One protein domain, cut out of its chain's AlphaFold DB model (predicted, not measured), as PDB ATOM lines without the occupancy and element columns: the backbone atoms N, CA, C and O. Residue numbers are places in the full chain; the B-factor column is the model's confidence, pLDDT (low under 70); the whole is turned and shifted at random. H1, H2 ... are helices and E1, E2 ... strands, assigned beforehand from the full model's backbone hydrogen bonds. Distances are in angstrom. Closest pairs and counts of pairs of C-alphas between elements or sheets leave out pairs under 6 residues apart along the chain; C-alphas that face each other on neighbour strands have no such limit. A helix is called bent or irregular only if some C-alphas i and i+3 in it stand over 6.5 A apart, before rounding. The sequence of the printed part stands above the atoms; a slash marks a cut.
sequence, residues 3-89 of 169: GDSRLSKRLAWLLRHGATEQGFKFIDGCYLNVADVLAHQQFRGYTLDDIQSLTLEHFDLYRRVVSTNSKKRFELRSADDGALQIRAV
ATOM      1  N   GLY A   3      21.644 -25.035  -6.195       54.97
ATOM      2  CA  GLY A   3      20.910 -25.074  -4.919       54.97
ATOM      3  C   GLY A   3      20.722 -26.481  -4.342       54.97
ATOM      4  O   GLY A   3      21.041 -26.704  -3.173       54.97
ATOM      5  N   ASP A   4      20.334 -27.443  -5.179       66.19
ATOM      6  CA  ASP A   4      19.934 -28.800  -4.770       66.19
ATOM      7  C   ASP A   4      21.103 -29.574  -4.134       66.19
ATOM      8  O   ASP A   4      20.950 -30.289  -3.142       66.19
ATOM      9  N   SER A   5      22.327 -29.367  -4.640       71.69
ATOM     10  CA  SER A   5      23.541 -29.978  -4.076       71.69
ATOM     11  C   SER A   5      23.880 -29.432  -2.685       71.69
ATOM     12  O   SER A   5      24.370 -30.177  -1.832       71.69
ATOM     13  N   ARG A   6      23.630 -28.139  -2.433       81.25
ATOM     14  CA  ARG A   6      23.905 -27.508  -1.134       81.25
ATOM     15  C   ARG A   6      22.878 -27.943  -0.094       81.25
ATOM     16  O   ARG A   6      23.288 -28.321   1.001       81.25
ATOM     17  N   LEU A   7      21.594 -27.955  -0.459       84.62
ATOM     18  CA  LEU A   7      20.526 -28.456   0.405       84.62
ATOM     19  C   LEU A   7      20.755 -29.931   0.749       84.62
ATOM     20  O   LEU A   7      20.825 -30.273   1.924       84.62
ATOM     21  N   SER A   8      21.006 -30.782  -0.253       83.06
ATOM     22  CA  SER A   8      21.274 -32.209  -0.035       83.06
ATOM     23  C   SER A   8      22.463 -32.446   0.904       83.06
ATOM     24  O   SER A   8      22.390 -33.293   1.790       83.06
ATOM     25  N   LYS A   9      23.557 -31.684   0.776       83.56
ATOM     26  CA  LYS A   9      24.709 -31.803   1.689       83.56
ATOM     27  C   LYS A   9      24.374 -31.364   3.116       83.56
ATOM     28  O   LYS A   9      24.780 -32.051   4.048       83.56
ATOM     29  N   ARG A  10      23.649 -30.252   3.284       89.81
ATOM     30  CA  ARG A  10      23.227 -29.747   4.603       89.81
ATOM     31  C   ARG A  10      22.285 -30.717   5.298       89.81
ATOM     32  O   ARG A  10      22.530 -31.087   6.438       89.81
ATOM     33  N   LEU A  11      21.269 -31.177   4.577       89.44
ATOM     34  CA  LEU A  11      20.287 -32.126   5.076       89.44
ATOM     35  C   LEU A  11      20.945 -33.463   5.437       89.44
ATOM     36  O   LEU A  11      20.700 -34.002   6.510       89.44
ATOM     37  N   ALA A  12      21.867 -33.957   4.601       88.12
ATOM     38  CA  ALA A  12      22.649 -35.149   4.922       88.12
ATOM     39  C   ALA A  12      23.528 -34.957   6.161       88.12
ATOM     40  O   ALA A  12      23.643 -35.887   6.947       88.12
ATOM     41  N   TRP A  13      24.162 -33.794   6.339       91.12
ATOM     42  CA  TRP A  13      24.954 -33.525   7.538       91.12
ATOM     43  C   TRP A  13      24.077 -33.477   8.792       91.12
ATOM     44  O   TRP A  13      24.401 -34.153   9.764       91.12
ATOM     45  N   LEU A  14      22.948 -32.758   8.746       92.00
ATOM     46  CA  LEU A  14      22.017 -32.669   9.870       92.00
ATOM     47  C   LEU A  14      21.540 -34.065  10.283       92.00
ATOM     48  O   LEU A  14      21.792 -34.491  11.405       92.00
ATOM     49  N   LEU A  15      20.927 -34.800   9.354       89.19
ATOM     50  CA  LEU A  15      20.277 -36.080   9.647       89.19
ATOM     51  C   LEU A  15      21.263 -37.180  10.057       89.19
ATOM     52  O   LEU A  15      20.881 -38.109  10.755       89.19
ATOM     53  N   ARG A  16      22.529 -37.105   9.630       88.44
ATOM     54  CA  ARG A  16      23.526 -38.156   9.900       88.44
ATOM     55  C   ARG A  16      24.448 -37.865  11.068       88.44
ATOM     56  O   ARG A  16      25.034 -38.810  11.596       88.44
ATOM     57  N   HIS A  17      24.656 -36.590  11.380       88.94
ATOM     58  CA  HIS A  17      25.741 -36.149  12.250       88.94
ATOM     59  C   HIS A  17      25.278 -35.072  13.234       88.94
ATOM     60  O   HIS A  17      25.461 -35.231  14.433       88.94
ATOM     61  N   GLY A  18      24.681 -33.991  12.729       89.62
ATOM     62  CA  GLY A  18      24.505 -32.758  13.498       89.62
ATOM     63  C   GLY A  18      23.175 -32.593  14.231       89.62
ATOM     64  O   GLY A  18      23.023 -31.598  14.925       89.62
ATOM     65  N   ALA A  19      22.199 -33.491  14.073       90.56
ATOM     66  CA  ALA A  19      20.846 -33.296  14.607       90.56
ATOM     67  C   ALA A  19      20.841 -32.972  16.113       90.56
ATOM     68  O   ALA A  19      20.337 -31.919  16.501       90.56
ATOM     69  N   THR A  20      21.481 -33.807  16.936       88.62
ATOM     70  CA  THR A  20      21.563 -33.608  18.392       88.62
ATOM     71  C   THR A  20      22.283 -32.305  18.753       88.62
ATOM     72  O   THR A  20      21.810 -31.546  19.594       88.62
ATOM     73  N   GLU A  21      23.393 -31.994  18.073       89.00
ATOM     74  CA  GLU A  21      24.163 -30.752  18.278       89.00
ATOM     75  C   GLU A  21      23.364 -29.495  17.907       89.00
ATOM     76  O   GLU A  21      23.590 -28.424  18.462       89.00
ATOM     77  N   GLN A  22      22.434 -29.616  16.959       90.19
ATOM     78  CA  GLN A  22      21.526 -28.544  16.549       90.19
ATOM     79  C   GLN A  22      20.223 -28.522  17.369       90.19
ATOM     80  O   GLN A  22      19.300 -27.786  17.027       90.19
ATOM     81  N   GLY A  23      20.134 -29.309  18.446       89.94
ATOM     82  CA  GLY A  23      18.988 -29.329  19.356       89.94
ATOM     83  C   GLY A  23      17.780 -30.119  18.851       89.94
ATOM     84  O   GLY A  23      16.718 -30.063  19.472       89.94
ATOM     85  N   PHE A  24      17.918 -30.867  17.754       91.00
ATOM     86  CA  PHE A  24      16.862 -31.757  17.285       91.00
ATOM     87  C   PHE A  24      16.807 -33.021  18.136       91.00
ATOM     88  O   PHE A  24      17.830 -33.562  18.559       91.00
ATOM     89  N   LYS A  25      15.590 -33.525  18.325       86.94
ATOM     90  CA  LYS A  25      15.336 -34.835  18.915       86.94
ATOM     91  C   LYS A  25      14.811 -35.756  17.829       86.94
ATOM     92  O   LYS A  25      13.890 -35.385  17.106       86.94
ATOM     93  N   PHE A  26      15.409 -36.936  17.722       86.06
ATOM     94  CA  PHE A  26      14.895 -37.959  16.829       86.06
ATOM     95  C   PHE A  26      13.577 -38.517  17.351       86.06
ATOM     96  O   PHE A  26      13.396 -38.719  18.549       86.06
ATOM     97  N   ILE A  27      12.686 -38.755  16.404       85.00
ATOM     98  CA  ILE A  27      11.458 -39.526  16.542       85.00
ATOM     99  C   ILE A  27      11.783 -40.962  16.092       85.00
ATOM    100  O   ILE A  27      12.799 -41.189  15.422       85.00
ATOM    101  N   ASP A  28      10.928 -41.923  16.435       80.69
ATOM    102  CA  ASP A  28      11.035 -43.342  16.080       80.69
ATOM    103  C   ASP A  28      11.574 -43.580  14.667       80.69
ATOM    104  O   ASP A  28      11.077 -43.003  13.695       80.69
ATOM    105  N   GLY A  29      12.581 -44.448  14.540       75.06
ATOM    106  CA  GLY A  29      13.217 -44.765  13.258       75.06
ATOM    107  C   GLY A  29      14.113 -43.651  12.706       75.06
ATOM    108  O   GLY A  29      14.408 -43.650  11.508       75.06
ATOM    109  N   CYS A  30      14.550 -42.726  13.570       83.31
ATOM    110  CA  CYS A  30      15.511 -41.655  13.275       83.31
ATOM    111  C   CYS A  30      14.971 -40.573  12.340       83.31
ATOM    112  O   CYS A  30      15.696 -39.978  11.538       83.31
ATOM    113  N   TYR A  31      13.678 -40.311  12.477       88.12
ATOM    114  CA  TYR A  31      12.973 -39.269  11.756       88.12
ATOM    115  C   TYR A  31      13.025 -37.933  12.502       88.12
ATOM    116  O   TYR A  31      13.055 -37.892  13.730       88.12
ATOM    117  N   LEU A  32      13.002 -36.835  11.750       91.56
ATOM    118  CA  LEU A  32      12.764 -35.478  12.242       91.56
ATOM    119  C   LEU A  32      11.521 -34.904  11.559       91.56
ATOM    120  O   LEU A  32      11.280 -35.197  10.386       91.56
ATOM    121  N   ASN A  33      10.768 -34.042  12.240       93.06
ATOM    122  CA  ASN A  33       9.680 -33.310  11.591       93.06
ATOM    123  C   ASN A  33      10.237 -32.331  10.554       93.06
ATOM    124  O   ASN A  33      11.148 -31.547  10.831       93.06
ATOM    125  N   VAL A  34       9.652 -32.330   9.359       92.00
ATOM    126  CA  VAL A  34      10.074 -31.444   8.266       92.00
ATOM    127  C   VAL A  34       9.827 -29.975   8.614       92.00
ATOM    128  O   VAL A  34      10.654 -29.126   8.279       92.00
ATOM    129  N   ALA A  35       8.741 -29.677   9.332       92.62
ATOM    130  CA  ALA A  35       8.439 -28.327   9.803       92.62
ATOM    131  C   ALA A  35       9.562 -27.767  10.695       92.62
ATOM    132  O   ALA A  35      10.043 -26.661  10.453       92.62
ATOM    133  N   ASP A  36      10.047 -28.565  11.651       94.31
ATOM    134  CA  ASP A  36      11.137 -28.173  12.553       94.31
ATOM    135  C   ASP A  36      12.449 -27.961  11.783       94.31
ATOM    136  O   ASP A  36      13.181 -26.997  12.022       94.31
ATOM    137  N   VAL A  37      12.736 -28.830  10.805       93.38
ATOM    138  CA  VAL A  37      13.919 -28.698   9.941       93.38
ATOM    139  C   VAL A  37      13.871 -27.394   9.143       93.38
ATOM    140  O   VAL A  37      14.874 -26.683   9.095       93.38
ATOM    141  N   LEU A  38      12.725 -27.053   8.544       92.50
ATOM    142  CA  LEU A  38      12.550 -25.828   7.755       92.50
ATOM    143  C   LEU A  38      12.551 -24.555   8.613       92.50
ATOM    144  O   LEU A  38      13.020 -23.511   8.155       92.50
ATOM    145  N   ALA A  39      12.077 -24.634   9.859       93.62
ATOM    146  CA  ALA A  39      12.125 -23.528  10.812       93.62
ATOM    147  C   ALA A  39      13.555 -23.219  11.295       93.62
ATOM    148  O   ALA A  39      13.846 -22.105  11.738       93.62
ATOM    149  N   HIS A  40      14.472 -24.181  11.196       94.38
ATOM    150  CA  HIS A  40      15.837 -24.023  11.674       94.38
ATOM    151  C   HIS A  40      16.667 -23.073  10.794       94.38
ATOM    152  O   HIS A  40      16.655 -23.132   9.563       94.38
ATOM    153  N   GLN A  41      17.493 -22.238  11.432       91.81
ATOM    154  CA  GLN A  41      18.290 -21.187  10.781       91.81
ATOM    155  C   GLN A  41      19.136 -21.667   9.586       91.81
ATOM    156  O   GLN A  41      19.332 -20.928   8.620       91.81
ATOM    157  N   GLN A  42      19.616 -22.915   9.615       88.38
ATOM    158  CA  GLN A  42      20.425 -23.491   8.533       88.38
ATOM    159  C   GLN A  42      19.637 -23.750   7.238       88.38
ATOM    160  O   GLN A  42      20.252 -23.875   6.168       88.38
ATOM    161  N   PHE A  43      18.309 -23.827   7.331       90.19
ATOM    162  CA  PHE A  43      17.400 -24.141   6.230       90.19
ATOM    163  C   PHE A  43      16.511 -22.961   5.826       90.19
ATOM    164  O   PHE A  43      15.673 -23.098   4.937       90.19
ATOM    165  N   ARG A  44      16.741 -21.776   6.405       88.31
ATOM    166  CA  ARG A  44      16.029 -20.554   6.032       88.31
ATOM    167  C   ARG A  44      16.130 -20.308   4.523       88.31
ATOM    168  O   ARG A  44      17.229 -20.234   3.971       88.31
ATOM    169  N   GLY A  45      14.974 -20.141   3.883       87.06
ATOM    170  CA  GLY A  45      14.864 -19.907   2.442       87.06
ATOM    171  C   GLY A  45      14.732 -21.170   1.589       87.06
ATOM    172  O   GLY A  45      14.673 -21.033   0.372       87.06
ATOM    173  N   TYR A  46      14.675 -22.358   2.195       89.12
ATOM    174  CA  TYR A  46      14.208 -23.572   1.523       89.12
ATOM    175  C   TYR A  46      12.728 -23.814   1.813       89.12
ATOM    176  O   TYR A  46      12.219 -23.410   2.860       89.12
ATOM    177  N   THR A  47      12.045 -24.474   0.885       89.06
ATOM    178  CA  THR A  47      10.630 -24.836   0.998       89.06
ATOM    179  C   THR A  47      10.441 -26.337   1.203       89.06
ATOM    180  O   THR A  47      11.378 -27.136   1.112       89.06
ATOM    181  N   LEU A  48       9.195 -26.731   1.467       86.38
ATOM    182  CA  LEU A  48       8.809 -28.136   1.477       86.38
ATOM    183  C   LEU A  48       9.069 -28.804   0.115       86.38
ATOM    184  O   LEU A  48       9.630 -29.900   0.089       86.38
ATOM    185  N   ASP A  49       8.754 -28.126  -0.993       85.12
ATOM    186  CA  ASP A  49       9.023 -28.620  -2.351       85.12
ATOM    187  C   ASP A  49      10.516 -28.885  -2.581       85.12
ATOM    188  O   ASP A  49      10.890 -29.895  -3.183       85.12
ATOM    189  N   ASP A  50      11.389 -28.012  -2.060       85.31
ATOM    190  CA  ASP A  50      12.837 -28.206  -2.158       85.31
ATOM    191  C   ASP A  50      13.268 -29.503  -1.460       85.31
ATOM    192  O   ASP A  50      14.086 -30.250  -1.998       85.31
ATOM    193  N   ILE A  51      12.710 -29.800  -0.280       83.44
ATOM    194  CA  ILE A  51      12.987 -31.050   0.437       83.44
ATOM    195  C   ILE A  51      12.405 -32.241  -0.320       83.44
ATOM    196  O   ILE A  51      13.139 -33.198  -0.560       83.44
ATOM    197  N   GLN A  52      11.135 -32.184  -0.729       82.75
ATOM    198  CA  GLN A  52      10.457 -33.261  -1.455       82.75
ATOM    199  C   GLN A  52      11.189 -33.627  -2.749       82.75
ATOM    200  O   GLN A  52      11.362 -34.809  -3.028       82.75
ATOM    201  N   SER A  53      11.750 -32.652  -3.473       76.56
ATOM    202  CA  SER A  53      12.568 -32.903  -4.671       76.56
ATOM    203  C   SER A  53      13.807 -33.787  -4.423       76.56
ATOM    204  O   SER A  53      14.389 -34.344  -5.360       76.56
ATOM    205  N   LEU A  54      14.236 -33.936  -3.163       73.56
ATOM    206  CA  LEU A  54      15.400 -34.725  -2.767       73.56
ATOM    207  C   LEU A  54      15.060 -36.140  -2.272       73.56
ATOM    208  O   LEU A  54      15.991 -36.882  -1.932       73.56
ATOM    209  N   THR A  55      13.787 -36.531  -2.210       69.69
ATOM    210  CA  THR A  55      13.360 -37.766  -1.531       69.69
ATOM    211  C   THR A  55      12.954 -38.866  -2.504       69.69
ATOM    212  O   THR A  55      12.786 -38.646  -3.704       69.69
ATOM    213  N   LEU A  56      12.885 -40.091  -1.980       58.62
ATOM    214  CA  LEU A  56      12.650 -41.305  -2.760       58.62
ATOM    215  C   LEU A  56      11.328 -41.304  -3.533       58.62
ATOM    216  O   LEU A  56      11.318 -41.721  -4.688       58.62
ATOM    217  N   GLU A  57      10.252 -40.806  -2.926       54.38
ATOM    218  CA  GLU A  57       8.903 -40.843  -3.506       54.38
ATOM    219  C   GLU A  57       8.742 -39.902  -4.709       54.38
ATOM    220  O   GLU A  57       8.051 -40.226  -5.670       54.38
ATOM    221  N   HIS A  58       9.440 -38.763  -4.716       52.00
ATOM    222  CA  HIS A  58       9.365 -37.784  -5.809       52.00
ATOM    223  C   HIS A  58      10.421 -37.999  -6.902       52.00
ATOM    224  O   HIS A  58      10.443 -37.272  -7.900       52.00
ATOM    225  N   PHE A  59      11.285 -39.006  -6.746       47.91
ATOM    226  CA  PHE A  59      12.358 -39.294  -7.695       47.91
ATOM    227  C   PHE A  59      11.830 -39.652  -9.094       47.91
ATOM    228  O   PHE A  59      12.447 -39.276 -10.091       47.91
ATOM    229  N   ASP A  60      10.670 -40.312  -9.188       44.00
ATOM    230  CA  ASP A  60      10.077 -40.685 -10.477       44.00
ATOM    231  C   ASP A  60       9.272 -39.547 -11.135       44.00
ATOM    232  O   ASP A  60       9.257 -39.453 -12.364       44.00
ATOM    233  N   LEU A  61       8.710 -38.605 -10.364       40.41
ATOM    234  CA  LEU A  61       7.997 -37.440 -10.913       40.41
ATOM    235  C   LEU A  61       8.964 -36.359 -11.441       40.41
ATOM    236  O   LEU A  61       8.733 -35.767 -12.495       40.41
ATOM    237  N   TYR A  62      10.096 -36.139 -10.760       38.81
ATOM    238  CA  TYR A  62      11.106 -35.133 -11.138       38.81
ATOM    239  C   TYR A  62      12.125 -35.610 -12.188       38.81
ATOM    240  O   TYR A  62      12.957 -34.828 -12.666       38.81
ATOM    241  N   ARG A  63      12.054 -36.882 -12.597       39.09
ATOM    242  CA  ARG A  63      12.989 -37.524 -13.536       39.09
ATOM    243  C   ARG A  63      13.031 -36.900 -14.931       39.09
ATOM    244  O   ARG A  63      14.003 -37.114 -15.651       39.09
ATOM    245  N   ARG A  64      12.042 -36.079 -15.305       35.22
ATOM    246  CA  ARG A  64      12.098 -35.294 -16.552       35.22
ATOM    247  C   ARG A  64      13.014 -34.067 -16.476       35.22
ATOM    248  O   ARG A  64      13.345 -33.531 -17.526       35.22
ATOM    249  N   VAL A  65      13.445 -33.624 -15.287       36.62
ATOM    250  CA  VAL A  65      14.157 -32.338 -15.135       36.62
ATOM    251  C   VAL A  65      15.505 -32.437 -14.402       36.62
ATOM    252  O   VAL A  65      16.374 -31.605 -14.663       36.62
ATOM    253  N   VAL A  66      15.758 -33.418 -13.520       33.94
ATOM    254  CA  VAL A  66      16.993 -33.399 -12.698       33.94
ATOM    255  C   VAL A  66      17.599 -34.791 -12.455       33.94
ATOM    256  O   VAL A  66      17.073 -35.605 -11.708       33.94
ATOM    257  N   SER A  67      18.780 -35.044 -13.027       36.16
ATOM    258  CA  SER A  67      19.548 -36.301 -12.935       36.16
ATOM    259  C   SER A  67      20.468 -36.425 -11.704       36.16
ATOM    260  O   SER A  67      21.296 -37.332 -11.627       36.16
ATOM    261  N   THR A  68      20.388 -35.523 -10.718       40.78
ATOM    262  CA  THR A  68      21.488 -35.331  -9.748       40.78
ATOM    263  C   THR A  68      21.365 -36.076  -8.413       40.78
ATOM    264  O   THR A  68      22.265 -35.951  -7.577       40.78
ATOM    265  N   ASN A  69      20.309 -36.866  -8.179       47.09
ATOM    266  CA  ASN A  69      20.104 -37.572  -6.903       47.09
ATOM    267  C   ASN A  69      20.154 -39.107  -7.020       47.09
ATOM    268  O   ASN A  69      19.309 -39.825  -6.501       47.09
ATOM    269  N   SER A  70      21.195 -39.625  -7.669       52.19
ATOM    270  CA  SER A  70      21.426 -41.060  -7.902       52.19
ATOM    271  C   SER A  70      21.610 -41.932  -6.647       52.19
ATOM    272  O   SER A  70      21.775 -43.139  -6.773       52.19
ATOM    273  N   LYS A  71      21.606 -41.354  -5.434       58.50
ATOM    274  CA  LYS A  71      22.001 -42.051  -4.194       58.50
ATOM    275  C   LYS A  71      20.880 -42.291  -3.182       58.50
ATOM    276  O   LYS A  71      21.214 -42.674  -2.067       58.50
ATOM    277  N   LYS A  72      19.604 -42.056  -3.528       69.06
ATOM    278  CA  LYS A  72      18.455 -42.487  -2.700       69.06
ATOM    279  C   LYS A  72      18.621 -42.141  -1.199       69.06
ATOM    280  O   LYS A  72      18.500 -42.990  -0.326       69.06
ATOM    281  N   ARG A  73      19.042 -40.900  -0.900       74.50
ATOM    282  CA  ARG A  73      19.647 -40.546   0.406       74.50
ATOM    283  C   ARG A  73      18.649 -40.330   1.542       74.50
ATOM    284  O   ARG A  73      19.055 -40.475   2.698       74.50
ATOM    285  N   PHE A  74      17.429 -39.922   1.210       83.75
ATOM    286  CA  PHE A  74      16.426 -39.447   2.158       83.75
ATOM    287  C   PHE A  74      15.087 -40.121   1.913       83.75
ATOM    288  O   PHE A  74      14.703 -40.346   0.764       83.75
ATOM    289  N   GLU A  75      14.378 -40.365   2.998       84.69
ATOM    290  CA  GLU A  75      13.054 -40.968   3.016       84.69
ATOM    291  C   GLU A  75      12.098 -40.022   3.737       84.69
ATOM    292  O   GLU A  75      12.485 -39.404   4.736       84.69
ATOM    293  N   LEU A  76      10.886 -39.886   3.197       86.81
ATOM    294  CA  LEU A  76       9.787 -39.177   3.840       86.81
ATOM    295  C   LEU A  76       8.746 -40.182   4.287       86.81
ATOM    296  O   LEU A  76       8.550 -41.199   3.631       86.81
ATOM    297  N   ARG A  77       8.048 -39.835   5.360       85.62
ATOM    298  CA  ARG A  77       6.786 -40.467   5.719       85.62
ATOM    299  C   ARG A  77       5.820 -39.425   6.258       85.62
ATOM    300  O   ARG A  77       6.249 -38.393   6.779       85.62
ATOM    301  N   SER A  78       4.537 -39.732   6.173       87.44
ATOM    302  CA  SER A  78       3.497 -39.028   6.919       87.44
ATOM    303  C   SER A  78       3.275 -39.750   8.242       87.44
ATOM    304  O   SER A  78       3.127 -40.970   8.255       87.44
ATOM    305  N   ALA A  79       3.290 -39.010   9.345       86.12
ATOM    306  CA  ALA A  79       2.852 -39.504  10.642       86.12
ATOM    307  C   ALA A  79       1.316 -39.578  10.711       86.12
ATOM    308  O   ALA A  79       0.621 -39.011   9.863       86.12
ATOM    309  N   ASP A  80       0.790 -40.255  11.733       85.00
ATOM    310  CA  ASP A  80      -0.654 -40.472  11.921       85.00
ATOM    311  C   ASP A  80      -1.444 -39.163  12.099       85.00
ATOM    312  O   ASP A  80      -2.622 -39.085  11.758       85.00
ATOM    313  N   ASP A  81      -0.787 -38.112  12.595       86.81
ATOM    314  CA  ASP A  81      -1.334 -36.758  12.738       86.81
ATOM    315  C   ASP A  81      -1.227 -35.911  11.452       86.81
ATOM    316  O   ASP A  81      -1.615 -34.742  11.434       86.81
ATOM    317  N   GLY A  82      -0.702 -36.489  10.367       84.69
ATOM    318  CA  GLY A  82      -0.467 -35.820   9.090       84.69
ATOM    319  C   GLY A  82       0.843 -35.030   9.018       84.69
ATOM    320  O   GLY A  82       1.131 -34.441   7.972       84.69
ATOM    321  N   ALA A  83       1.660 -35.010  10.077       87.75
ATOM    322  CA  ALA A  83       2.952 -34.340  10.049       87.75
ATOM    323  C   ALA A  83       3.930 -35.068   9.119       87.75
ATOM    324  O   ALA A  83       4.105 -36.287   9.178       87.75
ATOM    325  N   LEU A  84       4.619 -34.308   8.266       90.00
ATOM    326  CA  LEU A  84       5.632 -34.870   7.384       90.00
ATOM    327  C   LEU A  84       6.964 -35.009   8.123       90.00
ATOM    328  O   LEU A  84       7.465 -34.054   8.726       90.00
ATOM    329  N   GLN A  85       7.567 -36.186   8.023       91.06
ATOM    330  CA  GLN A  85       8.805 -36.542   8.701       91.06
ATOM    331  C   GLN A  85       9.868 -36.983   7.698       91.06
ATOM    332  O   GLN A  85       9.555 -37.624   6.698       91.06
ATOM    333  N   ILE A  86      11.134 -36.666   7.977       90.19
ATOM    334  CA  ILE A  86      12.278 -37.001   7.125       90.19
ATOM    335  C   ILE A  86      13.395 -37.707   7.894       90.19
ATOM    336  O   ILE A  86      13.731 -37.316   9.010       90.19
ATOM    337  N   ARG A  87      14.027 -38.700   7.260       88.25
ATOM    338  CA  ARG A  87      15.271 -39.320   7.741       88.25
ATOM    339  C   ARG A  87      16.306 -39.485   6.639       88.25
ATOM    340  O   ARG A  87      15.991 -39.455   5.447       88.25
ATOM    341  N   ALA A  88      17.563 -39.688   7.031       85.75
ATOM    342  CA  ALA A  88      18.552 -40.252   6.122       85.75
ATOM    343  C   ALA A  88      18.442 -41.783   6.149       85.75
ATOM    344  O   ALA A  88      18.235 -42.373   7.198       85.75
ATOM    345  N   VAL A  89      18.617 -42.438   5.001       81.00
ATOM    346  CA  VAL A  89      18.491 -43.910   4.918       81.00
ATOM    347  C   VAL A  89      19.762 -44.614   5.412       81.00
ATOM    348  O   VAL A  89      19.734 -45.726   5.924       81.00
TER     349      VAL A  89
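What this domain is: This is residues 3 to 89 of the 169 residues of the protein "2'-phosphotransferase" of Macrostomum lignano (UniProt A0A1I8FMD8). Three helices gather round one side of a small two-stranded hairpin, E1 and E2, and two long links loop out at opposite ends of the domain. The printed part has 87 residues, in the order H1, H2, H3, E1, E2, with E1 and E2 antiparallel. The class is mixed, helices and strands, with only 37 residues in named elements. The whole is compact, with a radius of gyration of the C-alphas of 12.4 A, and spans 36 by 28 by 22 A.

How they stand to each other: Begin at H1, residues 3 to 18: its Leu 15 comes closest to Ala 88 of E2, residues 84 to 88, at 5.7 A between C-alphas. Next look at H2, residues 34 to 39, which is apart from H1; the closest C-alphas of H2 and E2 are those of Val 34 and Gln 85, 5.3 A apart. H3, residues 48 to 52, is close to H1 but not clearly touching, with the C-alphas of Asp 4 and Asp 50 closest at 7.6 A. The hairpin of E1, residues 74 to 78, and E2 is antiparallel at 155 degrees; find N 77 and O 85 within hydrogen-bond range at 3.0 A. Residues 32 to 33 pair antiparallel with 85 to 86 of E2. In H1, H2 and H3 every O i to N i+4 pair is within range.

Where its parts are: Find C-alpha 3 at (20.910, -25.074, -4.919); H1 runs 20.3 A to C-alpha 18, irregular but only just, with C-alphas 15 and 18 6.6 A apart. H2 measures 8.6 A and H3 6.1 A. E1 spans 13.8 A, and E2 runs 14.1 A to C-alpha 88 at (18.552, -40.252, 6.122).

The domain as a whole: The C-alphas farthest apart, of Glu 21 and Arg 64, are 37.1 A apart and lie in the long links H1 to H2 and H3 to E1. The printed part has no cut. Look for pLDDT under 70 at residues 3 to 4 and 55 to 72.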